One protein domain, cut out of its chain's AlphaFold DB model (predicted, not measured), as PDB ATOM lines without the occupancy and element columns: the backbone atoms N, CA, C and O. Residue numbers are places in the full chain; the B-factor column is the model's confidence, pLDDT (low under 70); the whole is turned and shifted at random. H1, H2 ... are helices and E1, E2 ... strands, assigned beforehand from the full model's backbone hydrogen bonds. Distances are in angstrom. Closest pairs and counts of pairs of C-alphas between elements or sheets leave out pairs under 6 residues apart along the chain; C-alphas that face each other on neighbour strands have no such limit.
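What this domain is: This is residues 381 to 425 and 436 to 487 of the 766 residues of an uncharacterized protein of Ectothiorhodospiraceae bacterium BW-2 (UniProt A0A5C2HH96). A long two-stranded hairpin, E2 and E3, makes the long axis, with the short strand E1 beside one end of E3 and the long helix H1 packed along one face of this narrow, twisted sheet. At the far end from E1, H2 goes on past the end of H1, while H3 folds back after E3 and leads away from the sheet, residues 480 to 486 sticking out. The printed part has 97 residues with three named helices and three named strands, in the order E1 H1 H2 E2 E3 H3, and its class is mixed, helices and strands; the sheet order is E1, E3, E2, all antiparallel. The whole is loose and flat, with a radius of gyration of the C-alphas of 16.8 A and spans of 54 by 31 by 17 A.

How they stand to each other: The sheet holds E1, residues 386 to 389, E3, residues 459 to 471, and E2, residues 442 to 455; it is twisted, its C-alphas lying up to 4.0 A off the best plane. E2 and E3 form a hairpin, antiparallel at 165 degrees, with N 451 and O 463 2.9 A apart, within hydrogen-bond range. E2 bends by 60 degrees at residue 446. E1 and E3 are antiparallel at 135 degrees, with N 388 and O 460 within hydrogen-bond range at 2.8 A. Residues 381 to 382 also pair with residues 465 to 466 of E3, antiparallel. H1, residues 394 to 413, is on one face of the sheet in two layers, helix over sheet, at a height of 4.0 A, only just above the sheet's level. It lies over E3 and, only just, over E1 with 3 C-alphas, and runs along the strands at 23 degrees to E3 on the local plane. The closest C-alphas of H1 and E3, those of Ile 406 and Ala 464, are 6.9 A apart. H3, residues 474 to 485, only grazes the sheet with its residues 474 to 478; its closest C-alpha pair with E2 is Gly 477 and Tyr 442, 6.6 A. H2, residues 417 to 425, is not on the sheet and is apart from H1 and H3. O i to N i+4 pairs are within hydrogen-bond range in 15 of 16 cases in H1, 4 of 5 in H2 and 7 of 8 in H3.

Where its parts are: E3 spans 37.4 A, E2 35.0 A and E1 10.0 A. E1 begins at C-alpha 386, (173.000, 235.246, 182.585). H1 spans 28.1 A, with a kink of 28 degrees near residue 401; H2 spans 12.9 A. H3 spans 16.7 A and ends at C-alpha 485, (161.770, 212.988, 195.211).

The domain as a whole: The two C-alphas farthest apart, those of Gln 436 and Gly 457, are 54.6 A apart. Residues 426 to 435 are not printed, and C-alphas 425 and 436 are 17.3 A apart across this cut, in the link from H2 to E2. The links that are printed whole are tight. The mean pLDDT of the printed part is 72.0; it is under 70 in residues 414 to 425, 436 to 442 and 471 to 487.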
ATOM      1  N   PHE A 381     167.951 239.249 197.285       87.62
ATOM      2  CA  PHE A 381     169.122 238.613 196.695       87.62
ATOM      3  C   PHE A 381     169.106 238.841 195.189       87.62
ATOM      4  O   PHE A 381     168.044 238.814 194.578       87.62
ATOM      5  N   ALA A 382     170.276 239.056 194.596       89.12
ATOM      6  CA  ALA A 382     170.443 239.171 193.151       89.12
ATOM      7  C   ALA A 382     171.215 237.953 192.637       89.12
ATOM      8  O   ALA A 382     172.241 237.597 193.223       89.12
ATOM      9  N   SER A 383     170.743 237.335 191.556       87.69
ATOM     10  CA  SER A 383     171.515 236.347 190.808       87.69
ATOM     11  C   SER A 383     172.666 237.031 190.074       87.69
ATOM     12  O   SER A 383     172.684 238.256 189.914       87.69
ATOM     13  N   GLU A 384     173.613 236.241 189.578       86.44
ATOM     14  CA  GLU A 384     174.481 236.702 188.496       86.44
ATOM     15  C   GLU A 384     173.635 236.938 187.236       86.44
ATOM     16  O   GLU A 384     172.596 236.292 187.042       86.44
ATOM     17  N   SER A 385     174.042 237.902 186.409       88.06
ATOM     18  CA  SER A 385     173.420 238.110 185.102       88.06
ATOM     19  C   SER A 385     173.773 236.933 184.194       88.06
ATOM     20  O   SER A 385     174.944 236.569 184.098       88.06
ATOM     21  N   PHE A 386     172.787 236.356 183.511       87.62
ATOM     22  CA  PHE A 386     173.000 235.246 182.585       87.62
ATOM     23  C   PHE A 386     172.559 235.622 181.163       87.62
ATOM     24  O   PHE A 386     171.516 236.265 180.987       87.62
ATOM     25  N   PRO A 387     173.347 235.255 180.134       88.88
ATOM     26  CA  PRO A 387     172.998 235.540 178.752       88.88
ATOM     27  C   PRO A 387     171.888 234.601 178.263       88.88
ATOM     28  O   PRO A 387     171.881 233.408 178.560       88.88
ATOM     29  N   VAL A 388     170.973 235.141 177.463       87.75
ATOM     30  CA  VAL A 388     169.922 234.405 176.760       87.75
ATOM     31  C   VAL A 388     170.046 234.698 175.272       87.75
ATOM     32  O   VAL A 388     169.899 235.836 174.829       87.75
ATOM     33  N   TYR A 389     170.317 233.657 174.491       84.50
ATOM     34  CA  TYR A 389     170.398 233.751 173.036       84.50
ATOM     35  C   TYR A 389     169.006 233.596 172.413       84.50
ATOM     36  O   TYR A 389     168.192 232.799 172.884       84.50
ATOM     37  N   SER A 390     168.727 234.354 171.352       72.62
ATOM     38  CA  SER A 390     167.430 234.383 170.667       72.62
ATOM     39  C   SER A 390     167.170 233.097 169.866       72.62
ATOM     40  O   SER A 390     167.374 233.024 168.658       72.62
ATOM     41  N   GLN A 391     166.711 232.045 170.543       72.44
ATOM     42  CA  GLN A 391     166.150 230.854 169.900       72.44
ATOM     43  C   GLN A 391     164.625 230.864 170.076       72.44
ATOM     44  O   GLN A 391     164.113 230.424 171.101       72.44
ATOM     45  N   GLY A 392     163.895 231.391 169.087       80.38
ATOM     46  CA  GLY A 392     162.428 231.495 169.119       80.38
ATOM     47  C   GLY A 392     161.913 232.868 169.563       80.38
ATOM     48  O   GLY A 392     162.562 233.881 169.306       80.38
ATOM     49  N   SER A 393     160.724 232.921 170.184       85.94
ATOM     50  CA  SER A 393     160.191 234.189 170.699       85.94
ATOM     51  C   SER A 393     160.991 234.645 171.924       85.94
ATOM     52  O   SER A 393     161.410 233.835 172.754       85.94
ATOM     53  N   PHE A 394     161.206 235.958 172.023       86.50
ATOM     54  CA  PHE A 394     161.923 236.616 173.119       86.50
ATOM     55  C   PHE A 394     161.481 236.114 174.504       86.50
ATOM     56  O   PHE A 394     162.310 235.692 175.313       86.50
ATOM     57  N   ALA A 395     160.169 236.110 174.745       88.56
ATOM     58  CA  ALA A 395     159.587 235.731 176.025       88.56
ATOM     59  C   ALA A 395     159.842 234.253 176.365       88.56
ATOM     60  O   ALA A 395     160.193 233.936 177.500       88.56
ATOM     61  N   ASP A 396     159.745 233.356 175.380       87.56
ATOM     62  CA  ASP A 396     159.928 231.919 175.595       87.56
ATOM     63  C   ASP A 396     161.398 231.546 175.832       87.56
ATOM     64  O   ASP A 396     161.704 230.704 176.682       87.56
ATOM     65  N   ALA A 397     162.326 232.193 175.116       85.56
ATOM     66  CA  ALA A 397     163.761 231.993 175.309       85.56
ATOM     67  C   ALA A 397     164.196 232.411 176.725       85.56
ATOM     68  O   ALA A 397     164.961 231.697 177.383       85.56
ATOM     69  N   ILE A 398     163.667 233.533 177.224       87.31
ATOM     70  CA  ILE A 398     163.936 234.009 178.585       87.31
ATOM     71  C   ILE A 398     163.276 233.106 179.620       87.31
ATOM     72  O   ILE A 398     163.946 232.714 180.573       87.31
ATOM     73  N   ALA A 399     162.010 232.724 179.430       87.38
ATOM     74  CA  ALA A 399     161.294 231.861 180.366       87.38
ATOM     75  C   ALA A 399     162.005 230.513 180.570       87.38
ATOM     76  O   ALA A 399     162.175 230.074 181.709       87.38
ATOM     77  N   ASN A 400     162.486 229.884 179.490       85.81
ATOM     78  CA  ASN A 400     163.203 228.607 179.563       85.81
ATOM     79  C   ASN A 400     164.497 228.697 180.388       85.81
ATOM     80  O   ASN A 400     164.770 227.810 181.196       85.81
ATOM     81  N   ASN A 401     165.278 229.766 180.213       84.38
ATOM     82  CA  ASN A 401     166.536 229.945 180.944       84.38
ATOM     83  C   ASN A 401     166.309 230.432 182.384       84.38
ATOM     84  O   ASN A 401     166.981 229.977 183.308       84.38
ATOM     85  N   ALA A 402     165.326 231.311 182.601       82.38
ATOM     86  CA  ALA A 402     165.030 231.881 183.910       82.38
ATOM     87  C   ALA A 402     164.606 230.819 184.934       82.38
ATOM     88  O   ALA A 402     165.026 230.898 186.085       82.38
ATOM     89  N   ILE A 403     163.835 229.799 184.534       85.06
ATOM     90  CA  ILE A 403     163.393 228.731 185.451       85.06
ATOM     91  C   ILE A 403     164.582 227.970 186.037       85.06
ATOM     92  O   ILE A 403     164.613 227.739 187.247       85.06
ATOM     93  N   GLY A 404     165.556 227.594 185.202       80.38
ATOM     94  CA  GLY A 404     166.765 226.898 185.644       80.38
ATOM     95  C   GLY A 404     167.575 227.762 186.608       80.38
ATOM     96  O   GLY A 404     167.797 227.367 187.753       80.38
ATOM     97  N   SER A 405     167.895 228.988 186.186       79.69
ATOM     98  CA  SER A 405     168.667 229.942 186.988       79.69
ATOM     99  C   SER A 405     167.999 230.269 188.326       79.69
ATOM    100  O   SER A 405     168.657 230.247 189.364       79.69
ATOM    101  N   ILE A 406     166.686 230.525 188.344       81.50
ATOM    102  CA  ILE A 406     165.940 230.800 189.581       81.50
ATOM    103  C   ILE A 406     165.887 229.553 190.468       81.50
ATOM    104  O   ILE A 406     166.047 229.663 191.680       81.50
ATOM    105  N   SER A 407     165.707 228.359 189.900       79.94
ATOM    106  CA  SER A 407     165.684 227.110 190.676       79.94
ATOM    107  C   SER A 407     167.023 226.832 191.362       79.94
ATOM    108  O   SER A 407     167.049 226.457 192.538       79.94
ATOM    109  N   ASP A 408     168.136 227.055 190.665       76.50
ATOM    110  CA  ASP A 408     169.481 226.924 191.233       76.50
ATOM    111  C   ASP A 408     169.763 228.019 192.273       76.50
ATOM    112  O   ASP A 408     170.368 227.770 193.324       76.50
ATOM    113  N   PHE A 409     169.238 229.223 192.044       79.38
ATOM    114  CA  PHE A 409     169.314 230.325 192.996       79.38
ATOM    115  C   PHE A 409     168.538 230.046 194.290       79.38
ATOM    116  O   PHE A 409     169.069 230.227 195.387       79.38
ATOM    117  N   ILE A 410     167.314 229.519 194.186       78.56
ATOM    118  CA  ILE A 410     166.522 229.063 195.333       78.56
ATOM    119  C   ILE A 410     167.287 227.977 196.087       78.56
ATOM    120  O   ILE A 410     167.391 228.038 197.310       78.56
ATOM    121  N   ARG A 411     167.860 226.999 195.377       76.88
ATOM    122  CA  ARG A 411     168.591 225.882 195.992       76.88
ATOM    123  C   ARG A 411     169.811 226.351 196.784       76.88
ATOM    124  O   ARG A 411     170.047 225.843 197.877       76.88
ATOM    125  N   SER A 412     170.557 227.328 196.268       74.94
ATOM    126  CA  SER A 412     171.733 227.887 196.956       74.94
ATOM    127  C   SER A 412     171.379 228.731 198.188       74.94
ATOM    128  O   SER A 412     172.199 228.837 199.096       74.94
ATOM    129  N   HIS A 413     170.154 229.264 198.269       75.56
ATOM    130  CA  HIS A 413     169.701 230.130 199.369       75.56
ATOM    131  C   HIS A 413     168.653 229.483 200.298       75.56
ATOM    132  O   HIS A 413     168.264 230.089 201.298       75.56
ATOM    133  N   GLN A 414     168.216 228.251 200.012       68.50
ATOM    134  CA  GLN A 414     167.225 227.497 200.796       68.50
ATOM    135  C   GLN A 414     167.710 227.126 202.205       68.50
ATOM    136  O   GLN A 414     166.898 227.034 203.130       68.50
ATOM    137  N   GLN A 415     169.018 226.909 202.379       62.22
ATOM    138  CA  GLN A 415     169.634 226.576 203.664       62.22
ATOM    139  C   GLN A 415     170.427 227.776 204.184       62.22
ATOM    140  O   GLN A 415     171.478 228.120 203.651       62.22
ATOM    141  N   SER A 416     169.938 228.421 205.245       58.12
ATOM    142  CA  SER A 416     170.727 229.436 205.946       58.12
ATOM    143  C   SER A 416     171.762 228.746 206.841       58.12
ATOM    144  O   SER A 416     171.492 228.422 207.998       58.12
ATOM    145  N   THR A 417     172.959 228.517 206.299       48.06
ATOM    146  CA  THR A 417     174.102 227.927 207.018       48.06
ATOM    147  C   THR A 417     174.497 228.740 208.258       48.06
ATOM    148  O   THR A 417     174.807 228.169 209.302       48.06
ATOM    149  N   ALA A 418     174.392 230.072 208.187       46.41
ATOM    150  CA  ALA A 418     174.673 230.977 209.303       46.41
ATOM    151  C   ALA A 418     173.675 230.832 210.471       46.41
ATOM    152  O   ALA A 418     174.058 230.954 211.633       46.41
ATOM    153  N   TRP A 419     172.400 230.539 210.191       49.41
ATOM    154  CA  TRP A 419     171.395 230.325 211.240       49.41
ATOM    155  C   TRP A 419     171.566 228.957 211.917       49.41
ATOM    156  O   TRP A 419     171.411 228.844 213.130       49.41
ATOM    157  N   GLN A 420     171.957 227.930 211.151       45.00
ATOM    158  CA  GLN A 420     172.249 226.590 211.675       45.00
ATOM    159  C   GLN A 420     173.432 226.580 212.648       45.00
ATOM    160  O   GLN A 420     173.318 226.001 213.727       45.00
ATOM    161  N   GLN A 421     174.556 227.218 212.304       39.28
ATOM    162  CA  GLN A 421     175.752 227.198 213.155       39.28
ATOM    163  C   GLN A 421     175.499 227.829 214.531       39.28
ATOM    164  O   GLN A 421     175.929 227.277 215.540       39.28
ATOM    165  N   GLN A 422     174.738 228.925 214.590       45.16
ATOM    166  CA  GLN A 422     174.487 229.637 215.844       45.16
ATOM    167  C   GLN A 422     173.488 228.896 216.750       45.16
ATOM    168  O   GLN A 422     173.747 228.722 217.935       45.16
ATOM    169  N   LEU A 423     172.424 228.310 216.190       42.34
ATOM    170  CA  LEU A 423     171.500 227.474 216.972       42.34
ATOM    171  C   LEU A 423     172.095 226.158 217.447       42.34
ATOM    172  O   LEU A 423     171.680 225.648 218.480       42.34
ATOM    173  N   THR A 424     173.054 225.595 216.715       36.59
ATOM    174  CA  THR A 424     173.736 224.370 217.154       36.59
ATOM    175  C   THR A 424     174.605 224.643 218.387       36.59
ATOM    176  O   THR A 424     174.692 223.795 219.272       36.59
ATOM    177  N   ILE A 425     175.190 225.843 218.483       42.25
ATOM    178  CA  ILE A 425     175.941 226.308 219.658       42.25
ATOM    179  C   ILE A 425     174.984 226.593 220.831       42.25
ATOM    180  O   ILE A 425     175.247 226.168 221.956       42.25
ATOM    181  N   GLN A 436     160.200 221.927 219.895       37.81
ATOM    182  CA  GLN A 436     159.190 221.952 218.839       37.81
ATOM    183  C   GLN A 436     159.105 223.282 218.063       37.81
ATOM    184  O   GLN A 436     158.517 223.294 216.989       37.81
ATOM    185  N   GLN A 437     159.689 224.389 218.549       41.41
ATOM    186  CA  GLN A 437     159.621 225.697 217.864       41.41
ATOM    187  C   GLN A 437     160.883 226.092 217.073       41.41
ATOM    188  O   GLN A 437     160.884 227.112 216.372       41.41
ATOM    189  N   LEU A 438     161.957 225.301 217.156       43.34
ATOM    190  CA  LEU A 438     163.234 225.568 216.484       43.34
ATOM    191  C   LEU A 438     163.544 224.478 215.451       43.34
ATOM    192  O   LEU A 438     164.603 223.857 215.452       43.34
ATOM    193  N   THR A 439     162.601 224.250 214.541       50.78
ATOM    194  CA  THR A 439     162.868 223.553 213.280       50.78
ATOM    195  C   THR A 439     163.912 224.335 212.486       50.78
ATOM    196  O   THR A 439     163.910 225.569 212.494       50.78
ATOM    197  N   THR A 440     164.821 223.641 211.791       50.78
ATOM    198  CA  THR A 440     165.736 224.282 210.833       50.78
ATOM    199  C   THR A 440     164.891 225.134 209.883       50.78
ATOM    200  O   THR A 440     163.979 224.588 209.261       50.78
ATOM    201  N   PRO A 441     165.091 226.454 209.790       58.00
ATOM    202  CA  PRO A 441     164.111 227.315 209.192       58.00
ATOM    203  C   PRO A 441     164.451 227.318 207.707       58.00
ATOM    204  O   PRO A 441     165.544 227.697 207.268       58.00
ATOM    205  N   TYR A 442     163.534 226.792 206.919       64.25
ATOM    206  CA  TYR A 442     163.716 226.771 205.484       64.25
ATOM    207  C   TYR A 442     163.307 228.130 204.935       64.25
ATOM    208  O   TYR A 442     162.244 228.661 205.264       64.25
ATOM    209  N   ARG A 443     164.176 228.703 204.102       76.81
ATOM    210  CA  ARG A 443     163.821 229.864 203.293       76.81
ATOM    211  C   ARG A 443     163.007 229.366 202.108       76.81
ATOM    212  O   ARG A 443     163.485 228.556 201.315       76.81
ATOM    213  N   ARG A 444     161.776 229.847 201.987       81.50
ATOM    214  CA  ARG A 444     160.929 229.631 200.816       81.50
ATOM    215  C   ARG A 444     160.945 230.889 199.965       81.50
ATOM    216  O   ARG A 444     160.937 231.990 200.509       81.50
ATOM    217  N   LEU A 445     160.971 230.725 198.644       86.12
ATOM    218  CA  LEU A 445     160.796 231.851 197.735       86.12
ATOM    219  C   LEU A 445     159.471 232.546 198.059       86.12
ATOM    220  O   LEU A 445     158.437 231.883 198.137       86.12
ATOM    221  N   ASP A 446     159.527 233.852 198.285       88.88
ATOM    222  CA  ASP A 446     158.355 234.693 198.513       88.88
ATOM    223  C   ASP A 446     157.973 235.405 197.215       88.88
ATOM    224  O   ASP A 446     156.860 235.238 196.735       88.88
ATOM    225  N   HIS A 447     158.921 236.122 196.611       90.56
ATOM    226  CA  HIS A 447     158.755 236.808 195.328       90.56
ATOM    227  C   HIS A 447     160.053 236.739 194.525       90.56
ATOM    228  O   HIS A 447     161.141 236.640 195.105       90.56
ATOM    229  N   PHE A 448     159.952 236.825 193.202       92.06
ATOM    230  CA  PHE A 448     161.106 237.077 192.345       92.06
ATOM    231  C   PHE A 448     160.794 238.107 191.264       92.06
ATOM    232  O   PHE A 448     159.649 238.265 190.857       92.06
ATOM    233  N   TRP A 449     161.828 238.803 190.806       93.56
ATOM    234  CA  TRP A 449     161.753 239.789 189.741       93.56
ATOM    235  C   TRP A 449     162.733 239.421 188.643       93.56
ATOM    236  O   TRP A 449     163.865 239.031 188.933       93.56
ATOM    237  N   LEU A 450     162.313 239.571 187.392       92.44
ATOM    238  CA  LEU A 450     163.203 239.466 186.240       92.44
ATOM    239  C   LEU A 450     163.441 240.853 185.656       92.44
ATOM    240  O   LEU A 450     162.492 241.571 185.336       92.44
ATOM    241  N   MET A 451     164.714 241.205 185.495       93.44
ATOM    242  CA  MET A 451     165.144 242.358 184.714       93.44
ATOM    243  C   MET A 451     165.868 241.868 183.471       93.44
ATOM    244  O   MET A 451     166.761 241.024 183.548       93.44
ATOM    245  N   VAL A 452     165.457 242.397 182.327       92.50
ATOM    246  CA  VAL A 452     165.947 241.985 181.012       92.50
ATOM    247  C   VAL A 452     166.537 243.200 180.324       92.50
ATOM    248  O   VAL A 452     165.806 244.153 180.058       92.50
ATOM    249  N   THR A 453     167.833 243.153 180.036       92.38
ATOM    250  CA  THR A 453     168.559 244.192 179.298       92.38
ATOM    251  C   THR A 453     169.079 243.632 177.977       92.38
ATOM    252  O   THR A 453     169.230 242.420 177.810       92.38
ATOM    253  N   GLU A 454     169.393 244.509 177.032       89.50
ATOM    254  CA  GLU A 454     170.074 244.115 175.798       89.50
ATOM    255  C   GLU A 454     171.499 243.613 176.101       89.50
ATOM    256  O   GLU A 454     172.186 244.159 176.971       89.50
ATOM    257  N   ALA A 455     171.934 242.551 175.418       87.00
ATOM    258  CA  ALA A 455     173.295 242.029 175.504       87.00
ATOM    259  C   ALA A 455     174.001 242.121 174.140       87.00
ATOM    260  O   ALA A 455     173.352 242.003 173.097       87.00
ATOM    261  N   PRO A 456     175.336 242.285 174.114       81.00
ATOM    262  CA  PRO A 456     176.078 242.303 172.860       81.00
ATOM    263  C   PRO A 456     175.907 240.977 172.096       81.00
ATOM    264  O   PRO A 456     176.150 239.905 172.646       81.00
ATOM    265  N   GLY A 457     175.515 241.060 170.817       75.56
ATOM    266  CA  GLY A 457     175.416 239.906 169.910       75.56
ATOM    267  C   GLY A 457     174.016 239.298 169.719       75.56
ATOM    268  O   GLY A 457     173.886 238.079 169.756       75.56
ATOM    269  N   ASN A 458     172.981 240.114 169.464       76.69
ATOM    270  CA  ASN A 458     171.588 239.679 169.214       76.69
ATOM    271  C   ASN A 458     170.985 238.804 170.336       76.69
ATOM    272  O   ASN A 458     170.186 237.893 170.081       76.69
ATOM    273  N   GLY A 459     171.383 239.070 171.581       87.00
ATOM    274  CA  GLY A 459     170.915 238.357 172.764       87.00
ATOM    275  C   GLY A 459     170.431 239.297 173.861       87.00
ATOM    276  O   GLY A 459     170.452 240.521 173.731       87.00
ATOM    277  N   TYR A 460     170.025 238.697 174.972       90.44
ATOM    278  CA  TYR A 460     169.537 239.393 176.158       90.44
ATOM    279  C   TYR A 460     170.391 239.022 177.364       90.44
ATOM    280  O   TYR A 460     170.910 237.912 177.451       90.44
ATOM    281  N   SER A 461     170.526 239.940 178.311       91.25
ATOM    282  CA  SER A 461     171.091 239.669 179.629       91.25
ATOM    283  C   SER A 461     169.950 239.712 180.627       91.25
ATOM    284  O   SER A 461     169.281 240.735 180.780       91.25
ATOM    285  N   VAL A 462     169.714 238.589 181.296       91.38
ATOM    286  CA  VAL A 462     168.645 238.462 182.282       91.38
ATOM    287  C   VAL A 462     169.269 238.408 183.660       91.38
ATOM    288  O   VAL A 462     170.229 237.674 183.899       91.38
ATOM    289  N   ARG A 463     168.707 239.179 184.584       92.38
ATOM    290  CA  ARG A 463     169.062 239.123 185.995       92.38
ATOM    291  C   ARG A 463     167.821 238.859 186.823       92.38
ATOM    292  O   ARG A 463     166.796 239.514 186.639       92.38
ATOM    293  N   ALA A 464     167.924 237.889 187.723       91.19
ATOM    294  CA  ALA A 464     166.867 237.569 188.658       91.19
ATOM    295  C   ALA A 464     167.160 238.211 190.013       91.19
ATOM    296  O   ALA A 464     168.286 238.180 190.512       91.19
ATOM    297  N   PHE A 465     166.125 238.752 190.634       92.31
ATOM    298  CA  PHE A 465     166.142 239.161 192.028       92.31
ATOM    299  C   PHE A 465     165.127 238.321 192.785       92.31
ATOM    300  O   PHE A 465     164.082 237.995 192.234       92.31
ATOM    301  N   SER A 466     165.394 237.966 194.034       90.56
ATOM    302  CA  SER A 466     164.440 237.198 194.828       90.56
ATOM    303  C   SER A 466     164.384 237.646 196.273       90.56
ATOM    304  O   SER A 466     165.411 237.961 196.878       90.56
ATOM    305  N   ARG A 467     163.187 237.557 196.844       90.00
ATOM    306  CA  ARG A 467     162.929 237.643 198.275       90.00
ATOM    307  C   ARG A 467     162.547 236.265 198.790       90.00
ATOM    308  O   ARG A 467     161.817 235.527 198.124       90.00
ATOM    309  N   PHE A 468     163.004 235.933 199.987       86.94
ATOM    310  CA  PHE A 468     162.633 234.695 200.662       86.94
ATOM    311  C   PHE A 468     161.891 235.006 201.949       86.94
ATOM    312  O   PHE A 468     162.221 235.970 202.621       86.94
ATOM    313  N   ARG A 469     160.956 234.148 202.340       85.94
ATOM    314  CA  ARG A 469     160.340 234.162 203.669       85.94
ATOM    315  C   ARG A 469     160.698 232.890 204.423       85.94
ATOM    316  O   ARG A 469     160.905 231.845 203.802       85.94
ATOM    317  N   PHE A 470     160.758 232.957 205.747       78.38
ATOM    318  CA  PHE A 470     160.837 231.741 206.556       78.38
ATOM    319  C   PHE A 470     159.457 231.105 206.672       78.38
ATOM    320  O   PHE A 470     158.475 231.795 206.936       78.38
ATOM    321  N   ASP A 471     159.394 229.797 206.440       67.31
ATOM    322  CA  ASP A 471     158.184 229.010 206.658       67.31
ATOM    323  C   ASP A 471     158.290 228.340 208.036       67.31
ATOM    324  O   ASP A 471     159.253 227.617 208.309       67.31
ATOM    325  N   ASP A 472     157.321 228.607 208.914       55.88
ATOM    326  CA  ASP A 472     157.247 227.996 210.250       55.88
ATOM    327  C   ASP A 472     156.742 226.544 210.184       55.88
ATOM    328  O   ASP A 472     156.729 225.845 211.196       55.88
ATOM    329  N   ASN A 473     156.322 226.079 209.001       50.75
ATOM    330  CA  ASN A 473     155.819 224.732 208.797       50.75
ATOM    331  C   ASN A 473     156.947 223.766 208.362       50.75
ATOM    332  O   ASN A 473     157.329 223.767 207.183       50.75
ATOM    333  N   PRO A 474     157.469 222.908 209.266       50.38
ATOM    334  CA  PRO A 474     158.489 221.916 208.916       50.38
ATOM    335  C   PRO A 474     158.025 220.933 207.834       50.38
ATOM    336  O   PRO A 474     158.860 220.411 207.088       50.38
ATOM    337  N   ASP A 475     156.713 220.727 207.692       47.72
ATOM    338  CA  ASP A 475     156.151 219.771 206.744       47.72
ATOM    339  C   ASP A 475     156.221 220.269 205.298       47.72
ATOM    340  O   ASP A 475     156.249 219.448 204.390       47.72
ATOM    341  N   ILE A 476     156.323 221.580 205.030       44.22
ATOM    342  CA  ILE A 476     156.313 222.110 203.650       44.22
ATOM    343  C   ILE A 476     157.659 221.912 202.950       44.22
ATOM    344  O   ILE A 476     157.691 221.503 201.791       44.22
ATOM    345  N   GLY A 477     158.784 222.137 203.639       46.69
ATOM    346  CA  GLY A 477     160.113 221.821 203.088       46.69
ATOM    347  C   GLY A 477     160.269 220.324 202.796       46.69
ATOM    348  O   GLY A 477     160.979 219.923 201.871       46.69
ATOM    349  N   TRP A 478     159.551 219.503 203.559       47.59
ATOM    350  CA  TRP A 478     159.462 218.065 203.382       47.59
ATOM    351  C   TRP A 478     158.459 217.656 202.286       47.59
ATOM    352  O   TRP A 478     158.784 216.790 201.482       47.59
ATOM    353  N   GLN A 479     157.309 218.324 202.149       45.19
ATOM    354  CA  GLN A 479     156.327 218.120 201.074       45.19
ATOM    355  C   GLN A 479     156.861 218.561 199.704       45.19
ATOM    356  O   GLN A 479     156.623 217.882 198.711       45.19
ATOM    357  N   LEU A 480     157.647 219.640 199.636       43.09
ATOM    358  CA  LEU A 480     158.365 220.027 198.419       43.09
ATOM    359  C   LEU A 480     159.453 219.003 198.070       43.09
ATOM    360  O   LEU A 480     159.620 218.669 196.902       43.09
ATOM    361  N   ARG A 481     160.149 218.430 199.065       47.81
ATOM    362  CA  ARG A 481     161.046 217.284 198.834       47.81
ATOM    363  C   ARG A 481     160.286 216.030 198.404       47.81
ATOM    364  O   ARG A 481     160.783 215.336 197.539       47.81
ATOM    365  N   GLN A 482     159.099 215.753 198.938       45.59
ATOM    366  CA  GLN A 482     158.225 214.652 198.506       45.59
ATOM    367  C   GLN A 482     157.759 214.828 197.057       45.59
ATOM    368  O   GLN A 482     157.797 213.873 196.287       45.59
ATOM    369  N   GLN A 483     157.366 216.046 196.675       45.75
ATOM    370  CA  GLN A 483     156.989 216.382 195.300       45.75
ATOM    371  C   GLN A 483     158.176 216.293 194.333       45.75
ATOM    372  O   GLN A 483     157.979 215.944 193.175       45.75
ATOM    373  N   LEU A 484     159.396 216.573 194.802       42.75
ATOM    374  CA  LEU A 484     160.617 216.501 193.994       42.75
ATOM    375  C   LEU A 484     161.294 215.115 193.994       42.75
ATOM    376  O   LEU A 484     162.029 214.823 193.057       42.75
ATOM    377  N   LEU A 485     161.079 214.277 195.018       47.62
ATOM    378  CA  LEU A 485     161.770 212.988 195.211       47.62
ATOM    379  C   LEU A 485     160.860 211.754 195.102       47.62
ATOM    380  O   LEU A 485     161.391 210.657 195.025       47.62
ATOM    381  N   GLY A 486     159.530 211.904 195.097       54.84
ATOM    382  CA  GLY A 486     158.572 210.813 194.880       54.84
ATOM    383  C   GLY A 486     158.638 209.680 195.915       54.84
ATOM    384  O   GLY A 486     159.313 208.691 195.685       54.84
ATOM    385  N   ASN A 487     157.901 209.790 197.033       68.06
ATOM    386  CA  ASN A 487     157.705 208.737 198.059       68.06
ATOM    387  C   ASN A 487     158.902 207.764 198.247       68.06
ATOM    388  O   ASN A 487     158.784 206.564 197.946       68.06
TER     389      ASN A 487